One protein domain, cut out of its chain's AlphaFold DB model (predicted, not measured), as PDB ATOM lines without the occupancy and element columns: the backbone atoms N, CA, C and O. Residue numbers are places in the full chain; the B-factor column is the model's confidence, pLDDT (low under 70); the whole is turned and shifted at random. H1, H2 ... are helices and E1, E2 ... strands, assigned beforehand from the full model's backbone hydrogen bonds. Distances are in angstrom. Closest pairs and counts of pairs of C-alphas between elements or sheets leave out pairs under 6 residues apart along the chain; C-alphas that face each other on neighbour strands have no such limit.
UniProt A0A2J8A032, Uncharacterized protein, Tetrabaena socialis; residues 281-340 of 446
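AT A GLANCE: This is residues 281 to 340 of the 446 residues of an uncharacterized protein of Tetrabaena socialis (UniProt A0A2J8A032). One strongly twisted antiparallel sheet of four strands makes the body, and one short helix, H1, lies at one end of it and only grazes it. The printed part has 60 residues, with the named elements E1, E2, E3, H1 and E4 in that order along the chain. The sheet runs E3, E2, E1, E4, and the class is mixed, helices and strands. The whole is compact, with a radius of gyration of the C-alphas of 11.2 A, and the C-alphas span 30 by 28 by 18 A.

IN THESE COORDINATES: Find C-alpha 281 at (148.745, 98.731, 160.577); there E1 begins, and it runs through residues 281 to 287 over 18.4 A. Read on to E2, residues 293 to 298, 16.1 A from first to last C-alpha, and then to E3, residues 303 to 308, 16.3 A. Look next at C-alpha 312, at (150.275, 88.428, 140.687), where H1 begins; it takes residues 312 to 321 and measures 14.1 A. E4 holds residues 330 to 336 over 17.8 A and ends at C-alpha 336, at (150.401, 99.635, 154.447).

HOW THE PARTS SIT: Start with the sheet, where E1, E2 and E3 form a meander, each strand the antiparallel neighbour of the one before. E1 and E2 are a hairpin, their directions at 135 degrees; look for N 286 and O 295, 2.9 A apart and within hydrogen-bond range. E2 and E3 are a hairpin too, at 152 degrees, with N 296 and O 305 within hydrogen-bond range at 2.8 A. On the other side of E1 from E2 you find E4, antiparallel to E1 at 135 degrees, where N 283 and O 333 are within hydrogen-bond range at 2.9 A. The C-alphas of Ser 282 and Arg 334 face each other there, 4.3 A apart. The edge strands E3 and E4 are apart, and from edge to edge the strands' lines turn by 104 degrees. H1 is on the sheet but only grazes it, with its residues 315 to 321. In H1 every O i to N i+4 pair is within hydrogen-bond range.

THE WHOLE: The two C-alphas farthest apart are those of Ser 324 and Arg 340, 32.2 A. The printed part has no cut. The links E1 to E2, E2 to E3 and E3 to H1 are tight, the link H1 to E4 is short with 8 residues, and no link is long. The mean pLDDT of the printed part is 78.8; look for values under 70 at residue 310 and at residues 337 to 340.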
ATOM      1  N   LYS A 281     149.759  99.257 159.650       78.88
ATOM      2  CA  LYS A 281     148.745  98.731 160.577       78.88
ATOM      3  C   LYS A 281     148.717  97.209 160.494       78.88
ATOM      4  O   LYS A 281     148.842  96.640 159.409       78.88
ATOM      5  N   SER A 282     148.597  96.550 161.642       80.75
ATOM      6  CA  SER A 282     148.439  95.096 161.709       80.75
ATOM      7  C   SER A 282     146.961  94.740 161.606       80.75
ATOM      8  O   SER A 282     146.155  95.284 162.351       80.75
ATOM      9  N   PHE A 283     146.627  93.807 160.721       85.69
ATOM     10  CA  PHE A 283     145.279  93.273 160.550       85.69
ATOM     11  C   PHE A 283     145.326  91.753 160.637       85.69
ATOM     12  O   PHE A 283     146.279  91.134 160.162       85.69
ATOM     13  N   ASP A 284     144.277  91.150 161.179       85.62
ATOM     14  CA  ASP A 284     144.005  89.735 160.957       85.62
ATOM     15  C   ASP A 284     143.438  89.579 159.551       85.62
ATOM     16  O   ASP A 284     142.392  90.139 159.224       85.62
ATOM     17  N   VAL A 285     144.139  88.839 158.702       88.12
ATOM     18  CA  VAL A 285     143.771  88.667 157.301       88.12
ATOM     19  C   VAL A 285     143.126  87.305 157.124       88.12
ATOM     20  O   VAL A 285     143.723  86.285 157.460       88.12
ATOM     21  N   LYS A 286     141.903  87.276 156.596       88.44
ATOM     22  CA  LYS A 286     141.110  86.058 156.400       88.44
ATOM     23  C   LYS A 286     140.755  85.862 154.928       88.44
ATOM     24  O   LYS A 286     140.482  86.821 154.206       88.44
ATOM     25  N   LYS A 287     140.759  84.609 154.464       87.38
ATOM     26  CA  LYS A 287     140.292  84.250 153.114       87.38
ATOM     27  C   LYS A 287     138.810  84.590 152.956       87.38
ATOM     28  O   LYS A 287     137.997  84.197 153.789       87.38
ATOM     29  N   THR A 288     138.442  85.213 151.840       83.50
ATOM     30  CA  THR A 288     137.043  85.218 151.382       83.50
ATOM     31  C   THR A 288     136.803  84.069 150.395       83.50
ATOM     32  O   THR A 288     137.736  83.368 150.003       83.50
ATOM     33  N   GLN A 289     135.553  83.865 149.959       78.69
ATOM     34  CA  GLN A 289     135.256  82.934 148.856       78.69
ATOM     35  C   GLN A 289     135.677  83.474 147.476       78.69
ATOM     36  O   GLN A 289     135.648  82.734 146.494       78.69
ATOM     37  N   LEU A 290     136.061  84.752 147.378       73.00
ATOM     38  CA  LEU A 290     136.543  85.357 146.141       73.00
ATOM     39  C   LEU A 290     138.075  85.218 146.059       73.00
ATOM     40  O   LEU A 290     138.771  85.550 147.022       73.00
ATOM     41  N   PRO A 291     138.632  84.754 144.924       78.25
ATOM     42  CA  PRO A 291     140.076  84.637 144.764       78.25
ATOM     43  C   PRO A 291     140.741  86.017 144.813       78.25
ATOM     44  O   PRO A 291     140.218  86.985 144.265       78.25
ATOM     45  N   ASP A 292     141.912  86.087 145.447       81.12
ATOM     46  CA  ASP A 292     142.719  87.305 145.616       81.12
ATOM     47  C   ASP A 292     142.027  88.458 146.389       81.12
ATOM     48  O   ASP A 292     142.530  89.584 146.405       81.12
ATOM     49  N   VAL A 293     140.914  88.169 147.083       83.00
ATOM     50  CA  VAL A 293     140.213  89.089 147.992       83.00
ATOM     51  C   VAL A 293     140.231  88.532 149.415       83.00
ATOM     52  O   VAL A 293     139.815  87.395 149.665       83.00
ATOM     53  N   TYR A 294     140.676  89.357 150.356       84.69
ATOM     54  CA  TYR A 294     140.859  89.004 151.759       84.69
ATOM     55  C   TYR A 294     140.133  90.002 152.665       84.69
ATOM     56  O   TYR A 294     140.089  91.198 152.383       84.69
ATOM     57  N   GLU A 295     139.567  89.508 153.759       86.38
ATOM     58  CA  GLU A 295     138.988  90.334 154.817       86.38
ATOM     59  C   GLU A 295     140.114  90.777 155.757       86.38
ATOM     60  O   GLU A 295     140.839  89.933 156.282       86.38
ATOM     61  N   LEU A 296     140.282  92.089 155.932       87.75
ATOM     62  CA  LEU A 296     141.153  92.686 156.939       87.75
ATOM     63  C   LEU A 296     140.312  92.981 158.181       87.75
ATOM     64  O   LEU A 296     139.397  93.805 158.134       87.75
ATOM     65  N   ILE A 297     140.627  92.330 159.293       84.06
ATOM     66  CA  ILE A 297     139.974  92.545 160.580       84.06
ATOM     67  C   ILE A 297     140.941  93.333 161.461       84.06
ATOM     68  O   ILE A 297     141.992  92.831 161.870       84.06
ATOM     69  N   ASP A 298     140.599  94.585 161.752       85.12
ATOM     70  CA  ASP A 298     141.328  95.382 162.735       85.12
ATOM     71  C   ASP A 298     140.827  95.018 164.138       85.12
ATOM     72  O   ASP A 298     139.745  95.439 164.553       85.12
ATOM     73  N   ARG A 299     141.628  94.251 164.890       71.75
ATOM     74  CA  ARG A 299     141.316  93.889 166.286       71.75
ATOM     75  C   ARG A 299     141.140  95.101 167.207       71.75
ATOM     76  O   ARG A 299     140.494  94.963 168.238       71.75
ATOM     77  N   SER A 300     141.729  96.253 166.879       71.44
ATOM     78  CA  SER A 300     141.688  97.444 167.736       71.44
ATOM     79  C   SER A 300     140.400  98.254 167.585       71.44
ATOM     80  O   SER A 300     139.911  98.794 168.573       71.44
ATOM     81  N   ASN A 301     139.820  98.285 166.380       70.38
ATOM     82  CA  ASN A 301     138.607  99.051 166.070       70.38
ATOM     83  C   ASN A 301     137.373  98.169 165.788       70.38
ATOM     84  O   ASN A 301     136.280  98.689 165.575       70.38
ATOM     85  N   ASN A 302     137.541  96.839 165.760       70.31
ATOM     86  CA  ASN A 302     136.540  95.850 165.332       70.31
ATOM     87  C   ASN A 302     135.955  96.129 163.927       70.31
ATOM     88  O   ASN A 302     134.838  95.729 163.595       70.31
ATOM     89  N   THR A 303     136.714  96.836 163.086       73.19
ATOM     90  CA  THR A 303     136.333  97.177 161.715       73.19
ATOM     91  C   THR A 303     136.776  96.088 160.748       73.19
ATOM     92  O   THR A 303     137.910  95.609 160.802       73.19
ATOM     93  N   LYS A 304     135.872  95.731 159.833       80.44
ATOM     94  CA  LYS A 304     136.098  94.778 158.743       80.44
ATOM     95  C   LYS A 304     136.261  95.545 157.436       80.44
ATOM     96  O   LYS A 304     135.300  96.135 156.946       80.44
ATOM     97  N   GLU A 305     137.460  95.522 156.872       78.00
ATOM     98  CA  GLU A 305     137.761  96.072 155.548       78.00
ATOM     99  C   GLU A 305     138.035  94.931 154.550       78.00
ATOM    100  O   GLU A 305     138.279  93.789 154.938       78.00
ATOM    101  N   LEU A 306     137.982  95.211 153.245       78.94
ATOM    102  CA  LEU A 306     138.291  94.227 152.200       78.94
ATOM    103  C   LEU A 306     139.532  94.665 151.422       78.94
ATOM    104  O   LEU A 306     139.521  95.692 150.744       78.94
ATOM    105  N   ALA A 307     140.582  93.848 151.470       79.00
ATOM    106  CA  ALA A 307     141.769  94.003 150.644       79.00
ATOM    107  C   ALA A 307     141.634  93.183 149.357       79.00
ATOM    108  O   ALA A 307     141.398  91.975 149.388       79.00
ATOM    109  N   CYS A 308     141.843  93.835 148.217       77.88
ATOM    110  CA  CYS A 308     142.004  93.182 146.921       77.88
ATOM    111  C   CYS A 308     143.486  93.216 146.541       77.88
ATOM    112  O   CYS A 308     144.130  94.255 146.691       77.88
ATOM    113  N   ILE A 309     144.036  92.104 146.050       81.56
ATOM    114  CA  ILE A 309     145.462  92.002 145.719       81.56
ATOM    115  C   ILE A 309     145.670  92.197 144.209       81.56
ATOM    116  O   ILE A 309     145.412  91.278 143.431       81.56
ATOM    117  N   PRO A 310     146.173  93.363 143.754       68.00
ATOM    118  CA  PRO A 310     146.288  93.660 142.326       68.00
ATOM    119  C   PRO A 310     147.500  92.992 141.655       68.00
ATOM    120  O   PRO A 310     147.558  92.913 140.430       68.00
ATOM    121  N   ASN A 311     148.493  92.545 142.432       76.44
ATOM    122  CA  ASN A 311     149.770  92.046 141.922       76.44
ATOM    123  C   ASN A 311     149.832  90.509 141.965       76.44
ATOM    124  O   ASN A 311     149.658  89.901 143.021       76.44
ATOM    125  N   ILE A 312     150.155  89.886 140.827       74.44
ATOM    126  CA  ILE A 312     150.275  88.428 140.687       74.44
ATOM    127  C   ILE A 312     151.367  87.806 141.575       74.44
ATOM    128  O   ILE A 312     151.218  86.656 141.983       74.44
ATOM    129  N   ALA A 313     152.437  88.540 141.899       76.69
ATOM    130  CA  ALA A 313     153.468  88.071 142.829       76.69
ATOM    131  C   ALA A 313     152.887  87.929 144.245       76.69
ATOM    132  O   ALA A 313     152.830  86.827 144.784       76.69
ATOM    133  N   ILE A 314     152.310  89.016 144.771       80.38
ATOM    134  CA  ILE A 314     151.672  89.053 146.095       80.38
ATOM    135  C   ILE A 314     150.516  88.039 146.175       80.38
ATOM    136  O   ILE A 314     150.365  87.359 147.183       80.38
ATOM    137  N   SER A 315     149.742  87.865 145.099       83.12
ATOM    138  CA  SER A 315     148.691  86.838 144.997       83.12
ATOM    139  C   SER A 315     149.239  85.406 145.123       83.12
ATOM    140  O   SER A 315     148.651  84.581 145.825       83.12
ATOM    141  N   LYS A 316     150.376  85.089 144.483       83.62
ATOM    142  CA  LYS A 316     151.042  83.783 144.636       83.62
ATOM    143  C   LYS A 316     151.561  83.587 146.060       83.62
ATOM    144  O   LYS A 316     151.373  82.509 146.619       83.62
ATOM    145  N   ASP A 317     152.160  84.614 146.653       83.00
ATOM    146  CA  ASP A 317     152.708  84.534 148.010       83.00
ATOM    147  C   ASP A 317     151.608  84.416 149.067       83.00
ATOM    148  O   ASP A 317     151.715  83.601 149.977       83.00
ATOM    149  N   MET A 318     150.485  85.110 148.893       84.56
ATOM    150  CA  MET A 318     149.306  84.965 149.752       84.56
ATOM    151  C   MET A 318     148.632  83.602 149.596       84.56
ATOM    152  O   MET A 318     148.218  82.999 150.585       84.56
ATOM    153  N   ARG A 319     148.584  83.042 148.381       86.00
ATOM    154  CA  ARG A 319     148.134  81.656 148.186       86.00
ATOM    155  C   ARG A 319     149.049  80.631 148.861       86.00
ATOM    156  O   ARG A 319     148.531  79.644 149.369       86.00
ATOM    157  N   ARG A 320     150.366  80.871 148.915       85.00
ATOM    158  CA  ARG A 320     151.325  80.042 149.676       85.00
ATOM    159  C   ARG A 320     151.142  80.193 151.187       85.00
ATOM    160  O   ARG A 320     151.047  79.188 151.877       85.00
ATOM    161  N   LEU A 321     151.051  81.425 151.690       85.00
ATOM    162  CA  LEU A 321     150.913  81.717 153.124       85.00
ATOM    163  C   LEU A 321     149.655  81.098 153.727       85.00
ATOM    164  O   LEU A 321     149.704  80.573 154.831       85.00
ATOM    165  N   PHE A 322     148.552  81.103 152.980       88.19
ATOM    166  CA  PHE A 322     147.330  80.429 153.397       88.19
ATOM    167  C   PHE A 322     147.195  78.996 152.836       88.19
ATOM    168  O   PHE A 322     146.093  78.448 152.865       88.19
ATOM    169  N   ALA A 323     148.243  78.362 152.296       84.25
ATOM    170  CA  ALA A 323     148.125  77.001 151.751       84.25
ATOM    171  C   ALA A 323     147.807  75.966 152.845       84.25
ATOM    172  O   ALA A 323     147.017  75.055 152.616       84.25
ATOM    173  N   SER A 324     148.373  76.153 154.040       75.44
ATOM    174  CA  SER A 324     148.170  75.329 155.239       75.44
ATOM    175  C   SER A 324     147.111  75.880 156.206       75.44
ATOM    176  O   SER A 324     146.956  75.349 157.300       75.44
ATOM    177  N   VAL A 325     146.403  76.953 155.833       80.44
ATOM    178  CA  VAL A 325     145.507  77.706 156.728       80.44
ATOM    179  C   VAL A 325     144.062  77.590 156.249       80.44
ATOM    180  O   VAL A 325     143.762  77.846 155.071       80.44
ATOM    181  N   GLY A 326     143.169  77.193 157.158       73.25
ATOM    182  CA  GLY A 326     141.760  76.946 156.885       73.25
ATOM    183  C   GLY A 326     141.004  78.200 156.448       73.25
ATOM    184  O   GLY A 326     141.480  79.329 156.544       73.25
ATOM    185  N   VAL A 327     139.790  78.011 155.925       71.94
ATOM    186  CA  VAL A 327     138.937  79.133 155.479       71.94
ATOM    187  C   VAL A 327     138.364  79.914 156.672       71.94
ATOM    188  O   VAL A 327     138.022  81.087 156.538       71.94
ATOM    189  N   ALA A 328     138.271  79.284 157.846       71.69
ATOM    190  CA  ALA A 328     137.840  79.927 159.083       71.69
ATOM    191  C   ALA A 328     138.947  80.770 159.745       71.69
ATOM    192  O   ALA A 328     138.632  81.751 160.422       71.69
ATOM    193  N   ASP A 329     140.207  80.417 159.512       79.25
ATOM    194  CA  ASP A 329     141.364  80.974 160.206       79.25
ATOM    195  C   ASP A 329     141.809  82.319 159.615       79.25
ATOM    196  O   ASP A 329     141.483  82.681 158.479       79.25
ATOM    197  N   SER A 330     142.591  83.066 160.395       86.94
ATOM    198  CA  SER A 330     143.186  84.331 159.966       86.94
ATOM    199  C   SER A 330     144.680  84.368 160.271       86.94
ATOM    200  O   SER A 330     145.140  83.787 161.253       86.94
ATOM    201  N   ILE A 331     145.441  85.047 159.413       85.38
ATOM    202  CA  ILE A 331     146.877  85.275 159.586       85.38
ATOM    203  C   ILE A 331     147.068  86.745 159.947       85.38
ATOM    204  O   ILE A 331     146.646  87.622 159.195       85.38
ATOM    205  N   ALA A 332     147.732  87.029 161.065       82.81
ATOM    206  CA  ALA A 332     148.102  88.394 161.420       82.81
ATOM    207  C   ALA A 332     149.155  88.931 160.434       82.81
ATOM    208  O   ALA A 332     150.240  88.365 160.289       82.81
ATOM    209  N   MET A 333     148.852  90.038 159.756       84.44
ATOM    210  CA  MET A 333     149.723  90.652 158.754       84.44
ATOM    211  C   MET A 333     149.878  92.152 158.974       84.44
ATOM    212  O   MET A 333     148.921  92.866 159.264       84.44
ATOM    213  N   ARG A 334     151.088  92.659 158.734       78.56
ATOM    214  CA  ARG A 334     151.359  94.097 158.654       78.56
ATOM    215  C   ARG A 334     151.039  94.603 157.248       78.56
ATOM    216  O   ARG A 334     151.648  94.152 156.283       78.56
ATOM    217  N   CYS A 335     150.104  95.540 157.144       77.25
ATOM    218  CA  CYS A 335     149.626  96.133 155.895       77.25
ATOM    219  C   CYS A 335     149.963  97.632 155.849       77.25
ATOM    220  O   CYS A 335     150.098  98.272 156.891       77.25
ATOM    221  N   ARG A 336     150.080  98.213 154.648       75.38
ATOM    222  CA  ARG A 336     150.401  99.635 154.447       75.38
ATOM    223  C   ARG A 336     149.520 100.216 153.347       75.38
ATOM    224  O   ARG A 336     149.512  99.701 152.236       75.38
ATOM    225  N   LEU A 337     148.836 101.327 153.614       69.38
ATOM    226  CA  LEU A 337     148.047 102.011 152.587       69.38
ATOM    227  C   LEU A 337     148.951 102.502 151.437       69.38
ATOM    228  O   LEU A 337     149.919 103.231 151.668       69.38
ATOM    229  N   HIS A 338     148.631 102.118 150.198       61.88
ATOM    230  CA  HIS A 338     149.419 102.491 149.019       61.88
ATOM    231  C   HIS A 338     149.083 103.916 148.552       61.88
ATOM    232  O   HIS A 338     147.918 104.262 148.364       61.88
ATOM    233  N   ASP A 339     150.106 104.732 148.281       53.62
ATOM    234  CA  ASP A 339     149.958 106.180 148.059       53.62
ATOM    235  C   ASP A 339     149.044 106.563 146.879       53.62
ATOM    236  O   ASP A 339     148.392 107.607 146.915       53.62
ATOM    237  N   ARG A 340     148.906 105.681 145.875       50.00
ATOM    238  CA  ARG A 340     147.915 105.798 144.777       50.00
ATOM    239  C   ARG A 340     146.477 106.069 145.252       50.00
ATOM    240  O   ARG A 340     145.742 106.719 144.518       50.00
TER     241      ARG A 340